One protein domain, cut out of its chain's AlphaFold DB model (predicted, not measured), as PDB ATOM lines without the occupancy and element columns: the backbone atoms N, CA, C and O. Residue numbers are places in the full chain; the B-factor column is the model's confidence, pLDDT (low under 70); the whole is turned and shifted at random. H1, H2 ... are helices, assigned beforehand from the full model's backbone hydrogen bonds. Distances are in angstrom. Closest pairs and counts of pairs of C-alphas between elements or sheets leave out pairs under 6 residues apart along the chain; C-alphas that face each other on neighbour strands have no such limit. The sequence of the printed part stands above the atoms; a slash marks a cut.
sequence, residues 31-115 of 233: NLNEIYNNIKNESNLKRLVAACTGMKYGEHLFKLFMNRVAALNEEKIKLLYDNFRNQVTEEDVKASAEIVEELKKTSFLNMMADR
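This is residues 31 to 115 of the 233 residues of the protein "D5 N like protein family" of Clostridium butyricum DORA_1 (UniProt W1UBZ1). The longest helix, H6, packs with its first turns on a compact body of crossed helices and sticks out of it with residues 108 to 114 as an arm. In the middle of the body runs H2, with H3 and H4 on one side of it and H5 and residues 97 to 100 of H6 on the other, while H1 packs on residues 98 to 103 of H6. The printed part has 85 residues with six named helices, H1 to H6 in order along the chain, and no named strand; its class is all helix. It is compact, with a radius of gyration of the C-alphas of 12.0 A and spans of 37 by 28 by 24 A, the arm adding to the longest.

H6, residues 97 to 114, touches H2, residues 42 to 53, through residues 97 to 100 of H6 and 47 to 52 of H2; the closest C-alphas, of Ala 51 and Val 100, are 5.1 A apart, and the lines are only just about perpendicular at 73 degrees. H2 is the hub, touching the five other helices. H3, residues 58 to 69, forms a helical hairpin with H2, opposite ways at a steep tilt of 42 degrees; their closest C-alphas, of Cys 52 and Gly 58, are 4.0 A apart. H4, residues 74 to 85, touches H2 about perpendicular at 88 degrees, closest at C-alphas 46 and 84, 5.8 A apart. H4 also touches H3, opposite ways at a steep tilt of 59 degrees, closest at C-alphas 63 and 77, 6.4 A apart. H5, residues 90 to 95, touches H2 about perpendicular at 76 degrees; C-alphas 50 and 93, the closest, are 4.9 A apart. H1, residues 31 to 37, touches H6, closest at C-alphas 31 and 99, 6.2 A apart, and only just touches H2, with 3 pairs of C-alphas within 8 A, closest at C-alphas 35 and 44, 5.4 A apart. H4 and H6 are apart. Every O i to N i+4 pair is within hydrogen-bond range in H1, H2, H4, H5 and H6; in H3 it is 7 of 8.

H6 is 26.0 A from first to last C-alpha, from C-alpha 97 at (111.037, 42.014, 104.118) to C-alpha 114 at (89.312, 47.772, 117.218). H3 is 16.7 A long, H4 16.3 A and H2 16.1 A. H1 begins at C-alpha 31, at (104.458, 33.935, 105.902).

The C-alphas of Gln 87 and Arg 115, the two farthest apart, are 36.6 A apart. Residues 108 to 115, of which 108 to 114 belong to H6, stand free. The printed part has no cut, and the five links between the helices are tight. The mean pLDDT of the printed part is 94.2, and no printed residue is under 70.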
ATOM      1  N   ASN A  31     103.254  34.119 105.092       97.06
ATOM      2  CA  ASN A  31     104.458  33.935 105.902       97.06
ATOM      3  C   ASN A  31     104.159  34.073 107.404       97.06
ATOM      4  O   ASN A  31     104.631  33.304 108.240       97.06
ATOM      5  N   LEU A  32     103.335  35.049 107.773       96.69
ATOM      6  CA  LEU A  32     102.977  35.325 109.155       96.69
ATOM      7  C   LEU A  32     102.010  34.267 109.708       96.69
ATOM      8  O   LEU A  32     102.087  33.929 110.891       96.69
ATOM      9  N   ASN A  33     101.136  33.700 108.867       97.00
ATOM     10  CA  ASN A  33     100.324  32.535 109.232       97.00
ATOM     11  C   ASN A  33     101.177  31.265 109.384       97.00
ATOM     12  O   ASN A  33     100.920  30.473 110.290       97.00
ATOM     13  N   GLU A  34     102.202  31.070 108.551       96.19
ATOM     14  CA  GLU A  34     103.170  29.977 108.705       96.19
ATOM     15  C   GLU A  34     103.874  30.064 110.069       96.19
ATOM     16  O   GLU A  34     103.868  29.100 110.839       96.19
ATOM     17  N   ILE A  35     104.401  31.246 110.407       96.31
ATOM     18  CA  ILE A  35     105.031  31.525 111.706       96.31
ATOM     19  C   ILE A  35     104.040  31.292 112.849       96.31
ATOM     20  O   ILE A  35     104.388  30.659 113.842       96.31
ATOM     21  N   TYR A  36     102.798  31.765 112.713       95.12
ATOM     22  CA  TYR A  36     101.745  31.577 113.713       95.12
ATOM     23  C   TYR A  36     101.474  30.093 113.998       95.12
ATOM     24  O   TYR A  36     101.412  29.690 115.159       95.12
ATOM     25  N   ASN A  37     101.353  29.275 112.952       94.38
ATOM     26  CA  ASN A  37     101.057  27.848 113.085       94.38
ATOM     27  C   ASN A  37     102.248  27.048 113.639       94.38
ATOM     28  O   ASN A  37     102.047  26.039 114.310       94.38
ATOM     29  N   ASN A  38     103.476  27.516 113.401       94.19
ATOM     30  CA  ASN A  38     104.714  26.819 113.751       94.19
ATOM     31  C   ASN A  38     105.627  27.663 114.655       94.19
ATOM     32  O   ASN A  38     106.847  27.660 114.489       94.19
ATOM     33  N   ILE A  39     105.054  28.377 115.631       91.44
ATOM     34  CA  ILE A  39     105.789  29.363 116.445       91.44
ATOM     35  C   ILE A  39     106.871  28.759 117.348       91.44
ATOM     36  O   ILE A  39     107.764  29.459 117.802       91.44
ATOM     37  N   LYS A  40     106.800  27.455 117.634       90.06
ATOM     38  CA  LYS A  40     107.827  26.753 118.422       90.06
ATOM     39  C   LYS A  40     109.108  26.486 117.623       90.06
ATOM     40  O   LYS A  40     110.102  26.079 118.209       90.06
ATOM     41  N   ASN A  41     109.078  26.670 116.302       94.00
ATOM     42  CA  ASN A  41     110.253  26.531 115.456       94.00
ATOM     43  C   ASN A  41     111.168  27.755 115.642       94.00
ATOM     44  O   ASN A  41     110.756  28.888 115.390       94.00
ATOM     45  N   GLU A  42     112.413  27.520 116.053       94.00
ATOM     46  CA  GLU A  42     113.393  28.583 116.312       94.00
ATOM     47  C   GLU A  42     113.692  29.440 115.075       94.00
ATOM     48  O   GLU A  42     113.848  30.652 115.199       94.00
ATOM     49  N   SER A  43     113.692  28.849 113.876       94.06
ATOM     50  CA  SER A  43     113.860  29.592 112.622       94.06
ATOM     51  C   SER A  43     112.708  30.575 112.399       94.06
ATOM     52  O   SER A  43     112.935  31.735 112.061       94.06
ATOM     53  N   ASN A  44     111.467  30.165 112.679       95.00
ATOM     54  CA  ASN A  44     110.304  31.053 112.575       95.00
ATOM     55  C   ASN A  44     110.329  32.178 113.613       95.00
ATOM     56  O   ASN A  44     109.992  33.316 113.285       95.00
ATOM     57  N   LEU A  45     110.765  31.891 114.843       94.81
ATOM     58  CA  LEU A  45     110.983  32.924 115.859       94.81
ATOM     59  C   LEU A  45     112.065  33.911 115.422       94.81
ATOM     60  O   LEU A  45     111.840  35.119 115.495       94.81
ATOM     61  N   LYS A  46     113.195  33.421 114.900       96.19
ATOM     62  CA  LYS A  46     114.272  34.270 114.381       96.19
ATOM     63  C   LYS A  46     113.781  35.161 113.236       96.19
ATOM     64  O   LYS A  46     114.011  36.364 113.286       96.19
ATOM     65  N   ARG A  47     113.044  34.609 112.261       96.44
ATOM     66  CA  ARG A  47     112.416  35.363 111.154       96.44
ATOM     67  C   ARG A  47     111.474  36.453 111.670       96.44
ATOM     68  O   ARG A  47     111.547  37.598 111.233       96.44
ATOM     69  N   LEU A  48     110.610  36.124 112.632       97.44
ATOM     70  CA  LEU A  48     109.680  37.087 113.225       97.44
ATOM     71  C   LEU A  48     110.417  38.223 113.948       97.44
ATOM     72  O   LEU A  48     110.069  39.393 113.782       97.44
ATOM     73  N   VAL A  49     111.439  37.894 114.740       97.69
ATOM     74  CA  VAL A  49     112.245  38.879 115.474       97.69
ATOM     75  C   VAL A  49     113.074  39.736 114.518       97.69
ATOM     76  O   VAL A  49     113.161  40.950 114.721       97.69
ATOM     77  N   ALA A  50     113.612  39.154 113.445       97.31
ATOM     78  CA  ALA A  50     114.306  39.886 112.391       97.31
ATOM     79  C   ALA A  50     113.383  40.907 111.714       97.31
ATOM     80  O   ALA A  50     113.729  42.086 111.638       97.31
ATOM     81  N   ALA A  51     112.168  40.495 111.335       97.44
ATOM     82  CA  ALA A  51     111.154  41.399 110.795       97.44
ATOM     83  C   ALA A  51     110.826  42.540 111.773       97.44
ATOM     84  O   ALA A  51     110.846  43.713 111.407       97.44
ATOM     85  N   CYS A  52     110.585  42.213 113.045       97.38
ATOM     86  CA  CYS A  52     110.277  43.208 114.070       97.38
ATOM     87  C   CYS A  52     111.432  44.203 114.275       97.38
ATOM     88  O   CYS A  52     111.189  45.395 114.429       97.38
ATOM     89  N   THR A  53     112.685  43.747 114.240       94.56
ATOM     90  CA  THR A  53     113.873  44.604 114.423       94.56
ATOM     91  C   THR A  53     113.989  45.677 113.338       94.56
ATOM     92  O   THR A  53     114.455  46.779 113.618       94.56
ATOM     93  N   GLY A  54     113.491  45.408 112.128       86.56
ATOM     94  CA  GLY A  54     113.420  46.388 111.039       86.56
ATOM     95  C   GLY A  54     112.352  47.480 111.213       86.56
ATOM     96  O   GLY A  54     112.185  48.311 110.321       86.56
ATOM     97  N   MET A  55     111.599  47.499 112.319       92.44
ATOM     98  CA  MET A  55     110.454  48.393 112.524       92.44
ATOM     99  C   MET A  55     110.632  49.308 113.748       92.44
ATOM    100  O   MET A  55     111.125  48.889 114.790       92.44
ATOM    101  N   LYS A  56     110.122  50.551 113.661       87.38
ATOM    102  CA  LYS A  56     110.212  51.589 114.717       87.38
ATOM    103  C   LYS A  56     109.695  51.140 116.099       87.38
ATOM    104  O   LYS A  56     110.155  51.655 117.110       87.38
ATOM    105  N   TYR A  57     108.770  50.177 116.141       89.94
ATOM    106  CA  TYR A  57     108.177  49.627 117.370       89.94
ATOM    107  C   TYR A  57     108.225  48.089 117.396       89.94
ATOM    108  O   TYR A  57     107.257  47.431 117.780       89.94
ATOM    109  N   GLY A  58     109.346  47.516 116.953       93.69
ATOM    110  CA  GLY A  58     109.542  46.074 116.785       93.69
ATOM    111  C   GLY A  58     109.166  45.212 117.985       93.69
ATOM    112  O   GLY A  58     108.350  44.304 117.854       93.69
ATOM    113  N   GLU A  59     109.718  45.513 119.161       95.00
ATOM    114  CA  GLU A  59     109.442  44.763 120.398       95.00
ATOM    115  C   GLU A  59     107.942  44.746 120.731       95.00
ATOM    116  O   GLU A  59     107.376  43.711 121.084       95.00
ATOM    117  N   HIS A  60     107.260  45.882 120.551       94.31
ATOM    118  CA  HIS A  60     105.824  45.969 120.789       94.31
ATOM    119  C   HIS A  60     105.032  45.104 119.800       94.31
ATOM    120  O   HIS A  60     104.135  44.374 120.214       94.31
ATOM    121  N   LEU A  61     105.377  45.124 118.509       95.50
ATOM    122  CA  LEU A  61     104.729  44.280 117.496       95.50
ATOM    123  C   LEU A  61     104.947  42.791 117.770       95.50
ATOM    124  O   LEU A  61     104.001  42.005 117.673       95.50
ATOM    125  N   PHE A  62     106.158  42.419 118.184       96.88
ATOM    126  CA  PHE A  62     106.458  41.067 118.635       96.88
ATOM    127  C   PHE A  62     105.567  40.676 119.817       96.88
ATOM    128  O   PHE A  62     104.929  39.627 119.786       96.88
ATOM    129  N   LYS A  63     105.430  41.549 120.823       96.12
ATOM    130  CA  LYS A  63     104.535  41.326 121.968       96.12
ATOM    131  C   LYS A  63     103.077  41.144 121.545       96.12
ATOM    132  O   LYS A  63     102.428  40.207 122.010       96.12
ATOM    133  N   LEU A  64     102.554  41.995 120.658       95.75
ATOM    134  CA  LEU A  64     101.180  41.880 120.151       95.75
ATOM    135  C   LEU A  64     100.934  40.541 119.455       95.75
ATOM    136  O   LEU A  64      99.873  39.935 119.639       95.75
ATOM    137  N   PHE A  65     101.914  40.091 118.672       96.62
ATOM    138  CA  PHE A  65     101.885  38.794 118.021       96.62
ATOM    139  C   PHE A  65     101.931  37.663 119.051       96.62
ATOM    140  O   PHE A  65     101.035  36.824 119.079       96.62
ATOM    141  N   MET A  66     102.906  37.666 119.960       95.81
ATOM    142  CA  MET A  66     103.082  36.597 120.944       95.81
ATOM    143  C   MET A  66     101.888  36.454 121.889       95.81
ATOM    144  O   MET A  66     101.467  35.329 122.139       95.81
ATOM    145  N   ASN A  67     101.261  37.554 122.312       94.31
ATOM    146  CA  ASN A  67     100.037  37.525 123.124       94.31
ATOM    147  C   ASN A  67      98.833  36.888 122.409       94.31
ATOM    148  O   ASN A  67      97.821  36.581 123.044       94.31
ATOM    149  N   ARG A  68      98.900  36.716 121.084       91.88
ATOM    150  CA  ARG A  68      97.920  35.943 120.320       91.88
ATOM    151  C   ARG A  68      98.240  34.450 120.336       91.88
ATOM    152  O   ARG A  68      97.317  33.646 120.416       91.88
ATOM    153  N   VAL A  69      99.512  34.091 120.180       88.12
ATOM    154  CA  VAL A  69      99.928  32.712 119.870       88.12
ATOM    155  C   VAL A  69     100.280  31.910 121.118       88.12
ATOM    156  O   VAL A  69     100.113  30.693 121.142       88.12
ATOM    157  N   ALA A  70     100.765  32.573 122.166       78.12
ATOM    158  CA  ALA A  70     101.284  31.919 123.352       78.12
ATOM    159  C   ALA A  70     100.767  32.582 124.632       78.12
ATOM    160  O   ALA A  70     100.746  33.803 124.767       78.12
ATOM    161  N   ALA A  71     100.413  31.757 125.615       79.44
ATOM    162  CA  ALA A  71     100.092  32.203 126.969       79.44
ATOM    163  C   ALA A  71     101.381  32.464 127.772       79.44
ATOM    164  O   ALA A  71     101.638  31.833 128.798       79.44
ATOM    165  N   LEU A  72     102.240  33.346 127.260       87.31
ATOM    166  CA  LEU A  72     103.440  33.805 127.955       87.31
ATOM    167  C   LEU A  72     103.130  35.099 128.706       87.31
ATOM    168  O   LEU A  72     102.335  35.919 128.253       87.31
ATOM    169  N   ASN A  73     103.772  35.284 129.859       91.38
ATOM    170  CA  ASN A  73     103.751  36.577 130.530       91.38
ATOM    171  C   ASN A  73     104.696  37.560 129.815       91.38
ATOM    172  O   ASN A  73     105.525  37.175 128.987       91.38
ATOM    173  N   GLU A  74     104.570  38.840 130.153       91.31
ATOM    174  CA  GLU A  74     105.304  39.917 129.487       91.31
ATOM    175  C   GLU A  74     106.829  39.776 129.607       91.31
ATOM    176  O   GLU A  74     107.539  39.945 128.619       91.31
ATOM    177  N   GLU A  75     107.326  39.382 130.779       93.69
ATOM    178  CA  GLU A  75     108.760  39.174 131.017       93.69
ATOM    179  C   GLU A  75     109.342  38.076 130.124       93.69
ATOM    180  O   GLU A  75     110.399  38.257 129.520       93.69
ATOM    181  N   LYS A  76     108.634  36.948 129.976       94.25
ATOM    182  CA  LYS A  76     109.066  35.847 129.105       94.25
ATOM    183  C   LYS A  76     109.060  36.247 127.636       94.25
ATOM    184  O   LYS A  76     109.958  35.843 126.906       94.25
ATOM    185  N   ILE A  77     108.070  37.030 127.199       95.12
ATOM    186  CA  ILE A  77     108.014  37.545 125.823       95.12
ATOM    187  C   ILE A  77     109.214  38.451 125.553       95.12
ATOM    188  O   ILE A  77     109.862  38.302 124.519       95.12
ATOM    189  N   LYS A  78     109.531  39.349 126.488       95.38
ATOM    190  CA  LYS A  78     110.672  40.254 126.367       95.38
ATOM    191  C   LYS A  78     111.999  39.498 126.305       95.38
ATOM    192  O   LYS A  78     112.766  39.698 125.372       95.38
ATOM    193  N   LEU A  79     112.226  38.565 127.233       95.19
ATOM    194  CA  LEU A  79     113.424  37.718 127.231       95.19
ATOM    195  C   LEU A  79     113.568  36.936 125.921       95.19
ATOM    196  O   LEU A  79     114.662  36.845 125.372       95.19
ATOM    197  N   LEU A  80     112.466  36.392 125.400       94.50
ATOM    198  CA  LEU A  80     112.468  35.686 124.122       94.50
ATOM    199  C   LEU A  80     112.869  36.614 122.969       94.50
ATOM    200  O   LEU A  80     113.710  36.240 122.156       94.50
ATOM    201  N   TYR A  81     112.302  37.822 122.918       96.56
ATOM    202  CA  TYR A  81     112.649  38.823 121.911       96.56
ATOM    203  C   TYR A  81     114.136  39.179 121.965       96.56
ATOM    204  O   TYR A  81     114.823  39.075 120.951       96.56
ATOM    205  N   ASP A  82     114.647  39.522 123.149       96.12
ATOM    206  CA  ASP A  82     116.039  39.933 123.345       96.12
ATOM    207  C   ASP A  82     117.026  38.810 122.980       96.12
ATOM    208  O   ASP A  82     118.021  39.051 122.292       96.12
ATOM    209  N   ASN A  83     116.716  37.564 123.356       95.12
ATOM    210  CA  ASN A  83     117.549  36.400 123.047       95.12
ATOM    211  C   ASN A  83     117.722  36.181 121.541       95.12
ATOM    212  O   ASN A  83     118.837  35.930 121.079       95.12
ATOM    213  N   PHE A  84     116.636  36.260 120.772       95.62
ATOM    214  CA  PHE A  84     116.696  36.093 119.320       95.62
ATOM    215  C   PHE A  84     117.252  37.333 118.628       95.62
ATOM    216  O   PHE A  84     117.999  37.197 117.664       95.62
ATOM    217  N   ARG A  85     116.949  38.536 119.126       95.44
ATOM    218  CA  ARG A  85     117.413  39.799 118.542       95.44
ATOM    219  C   ARG A  85     118.934  39.872 118.483       95.44
ATOM    220  O   ARG A  85     119.471  40.308 117.474       95.44
ATOM    221  N   ASN A  86     119.622  39.375 119.509       92.06
ATOM    222  CA  ASN A  86     121.087  39.317 119.542       92.06
ATOM    223  C   ASN A  86     121.698  38.362 118.497       92.06
ATOM    224  O   ASN A  86     122.901  38.404 118.261       92.06
ATOM    225  N   GLN A  87     120.883  37.505 117.876       94.06
ATOM    226  CA  GLN A  87     121.287  36.540 116.848       94.06
ATOM    227  C   GLN A  87     120.851  36.968 115.435       94.06
ATOM    228  O   GLN A  87     121.136  36.264 114.465       94.06
ATOM    229  N   VAL A  88     120.117  38.080 115.307       95.25
ATOM    230  CA  VAL A  88     119.644  38.608 114.023       95.25
ATOM    231  C   VAL A  88     120.772  39.370 113.335       95.25
ATOM    232  O   VAL A  88     121.336  40.310 113.888       95.25
ATOM    233  N   THR A  89     121.060  38.986 112.097       95.00
ATOM    234  CA  THR A  89     121.991  39.678 111.202       95.00
ATOM    235  C   THR A  89     121.250  40.626 110.257       95.00
ATOM    236  O   THR A  89     120.031  40.553 110.096       95.00
ATOM    237  N   GLU A  90     121.982  41.506 109.569       92.44
ATOM    238  CA  GLU A  90     121.392  42.355 108.526       92.44
ATOM    239  C   GLU A  90     120.792  41.547 107.364       92.44
ATOM    240  O   GLU A  90     119.797  41.964 106.767       92.44
ATOM    241  N   GLU A  91     121.373  40.389 107.042       94.25
ATOM    242  CA  GLU A  91     120.852  39.482 106.017       94.25
ATOM    243  C   GLU A  91     119.505  38.890 106.437       94.25
ATOM    244  O   GLU A  91     118.575  38.869 105.632       94.25
ATOM    245  N   ASP A  92     119.355  38.512 107.712       94.81
ATOM    246  CA  ASP A  92     118.079  38.032 108.257       94.81
ATOM    247  C   ASP A  92     116.985  39.110 108.159       94.81
ATOM    248  O   ASP A  92     115.837  38.811 107.815       94.81
ATOM    249  N   VAL A  93     117.326  40.378 108.432       93.69
ATOM    250  CA  VAL A  93     116.383  41.506 108.311       93.69
ATOM    251  C   VAL A  93     115.949  41.693 106.858       93.69
ATOM    252  O   VAL A  93     114.753  41.807 106.590       93.69
ATOM    253  N   LYS A  94     116.894  41.671 105.908       93.81
ATOM    254  CA  LYS A  94     116.594  41.776 104.468       93.81
ATOM    255  C   LYS A  94     115.734  40.609 103.983       93.81
ATOM    256  O   LYS A  94     114.756  40.833 103.275       93.81
ATOM    257  N   ALA A  95     116.048  39.386 104.408       93.75
ATOM    258  CA  ALA A  95     115.283  38.186 104.076       93.75
ATOM    259  C   ALA A  95     113.859  38.195 104.666       93.75
ATOM    260  O   ALA A  95     112.983  37.480 104.187       93.75
ATOM    261  N   SER A  96     113.606  39.022 105.683       95.38
ATOM    262  CA  SER A  96     112.310  39.126 106.359       95.38
ATOM    263  C   SER A  96     111.419  40.258 105.824       95.38
ATOM    264  O   SER A  96     110.403  40.575 106.444       95.38
ATOM    265  N   ALA A  97     111.758  40.867 104.680       95.00
ATOM    266  CA  ALA A  97     111.037  42.014 104.118       95.00
ATOM    267  C   ALA A  97     109.534  41.755 103.889       95.00
ATOM    268  O   ALA A  97     108.705  42.604 104.211       95.00
ATOM    269  N   GLU A  98     109.158  40.570 103.405       96.19
ATOM    270  CA  GLU A  98     107.744  40.215 103.214       96.19
ATOM    271  C   GLU A  98     106.987  40.126 104.547       96.19
ATOM    272  O   GLU A  98     105.866  40.620 104.668       96.19
ATOM    273  N   ILE A  99     107.627  39.579 105.587       97.12
ATOM    274  CA  ILE A  99     107.048  39.489 106.935       97.12
ATOM    275  C   ILE A  99     106.851  40.891 107.523       97.12
ATOM    276  O   ILE A  99     105.851  41.134 108.195       97.12
ATOM    277  N   VAL A 100     107.760  41.834 107.250       97.06
ATOM    278  CA  VAL A 100     107.601  43.241 107.655       97.06
ATOM    279  C   VAL A 100     106.323  43.835 107.058       97.06
ATOM    280  O   VAL A 100     105.538  44.452 107.783       97.06
ATOM    281  N   GLU A 101     106.068  43.631 105.767       96.69
ATOM    282  CA  GLU A 101     104.849  44.128 105.118       96.69
ATOM    283  C   GLU A 101     103.585  43.434 105.643       96.69
ATOM    284  O   GLU A 101     102.564  44.082 105.899       96.69
ATOM    285  N   GLU A 102     103.650  42.129 105.902       97.62
ATOM    286  CA  GLU A 102     102.555  41.389 106.524       97.62
ATOM    287  C   GLU A 102     102.268  41.844 107.964       97.62
ATOM    288  O   GLU A 102     101.099  41.953 108.349       97.62
ATOM    289  N   LEU A 103     103.297  42.172 108.749       96.88
ATOM    290  CA  LEU A 103     103.164  42.741 110.092       96.88
ATOM    291  C   LEU A 103     102.538  44.134 110.047       96.88
ATOM    292  O   LEU A 103     101.608  44.397 110.811       96.88
ATOM    293  N   LYS A 104     102.973  45.009 109.128       95.12
ATOM    294  CA  LYS A 104     102.352  46.331 108.915       95.12
ATOM    295  C   LYS A 104     100.874  46.188 108.574       95.12
ATOM    296  O   LYS A 104     100.029  46.810 109.220       95.12
ATOM    297  N   LYS A 105     100.547  45.322 107.610       94.88
ATOM    298  CA  LYS A 105      99.169  45.042 107.194       94.88
ATOM    299  C   LYS A 105      98.332  44.486 108.345       94.88
ATOM    300  O   LYS A 105      97.208  44.936 108.556       94.88
ATOM    301  N   THR A 106      98.874  43.534 109.100       96.00
ATOM    302  CA  THR A 106      98.202  42.924 110.254       96.00
ATOM    303  C   THR A 106      97.950  43.952 111.348       96.00
ATOM    304  O   THR A 106      96.819  44.064 111.819       96.00
ATOM    305  N   SER A 107      98.962  44.741 111.714       94.50
ATOM    306  CA  SER A 107      98.845  45.803 112.715       94.50
ATOM    307  C   SER A 107      97.779  46.817 112.315       94.50
ATOM    308  O   SER A 107      96.863  47.087 113.088       94.50
ATOM    309  N   PHE A 108      97.839  47.305 111.075       93.44
ATOM    310  CA  PHE A 108      96.860  48.239 110.532       93.44
ATOM    311  C   PHE A 108      95.433  47.673 110.587       93.44
ATOM    312  O   PHE A 108      94.532  48.311 111.127       93.44
ATOM    313  N   LEU A 109      95.212  46.452 110.092       94.62
ATOM    314  CA  LEU A 109      93.877  45.850 110.064       94.62
ATOM    315  C   LEU A 109      93.322  45.550 111.463       94.62
ATOM    316  O   LEU A 109      92.114  45.657 111.658       94.62
ATOM    317  N   ASN A 110      94.172  45.217 112.437       95.44
ATOM    318  CA  ASN A 110      93.734  45.058 113.824       95.44
ATOM    319  C   ASN A 110      93.343  46.404 114.446       95.44
ATOM    320  O   ASN A 110      92.254  46.500 115.001       95.44
ATOM    321  N   MET A 111      94.149  47.458 114.259       93.75
ATOM    322  CA  MET A 111      93.817  48.808 114.743       93.75
ATOM    323  C   MET A 111      92.507  49.342 114.148       93.75
ATOM    324  O   MET A 111      91.745  50.025 114.836       93.75
ATOM    325  N   MET A 112      92.244  49.026 112.878       95.00
ATOM    326  CA  MET A 112      90.977  49.322 112.209       95.00
ATOM    327  C   MET A 112      89.817  48.535 112.826       95.00
ATOM    328  O   MET A 112      88.771  49.112 113.120       95.00
ATOM    329  N   ALA A 113      90.014  47.239 113.070       95.19
ATOM    330  CA  ALA A 113      88.991  46.377 113.650       95.19
ATOM    331  C   ALA A 113      88.616  46.781 115.076       95.19
ATOM    332  O   ALA A 113      87.435  46.743 115.417       95.19
ATOM    333  N   ASP A 114      89.581  47.229 115.885       94.56
ATOM    334  CA  ASP A 114      89.312  47.772 117.218       94.56
ATOM    335  C   ASP A 114      88.381  48.993 117.139       94.56
ATOM    336  O   ASP A 114      87.487  49.142 117.961       94.56
ATOM    337  N   ARG A 115      88.493  49.802 116.080       95.12
ATOM    338  CA  ARG A 115      87.611  50.949 115.789       95.12
ATOM    339  C   ARG A 115      86.331  50.571 115.038       95.12
ATOM    340  O   ARG A 115      85.622  51.442 114.548       95.12
TER     341      ARG A 115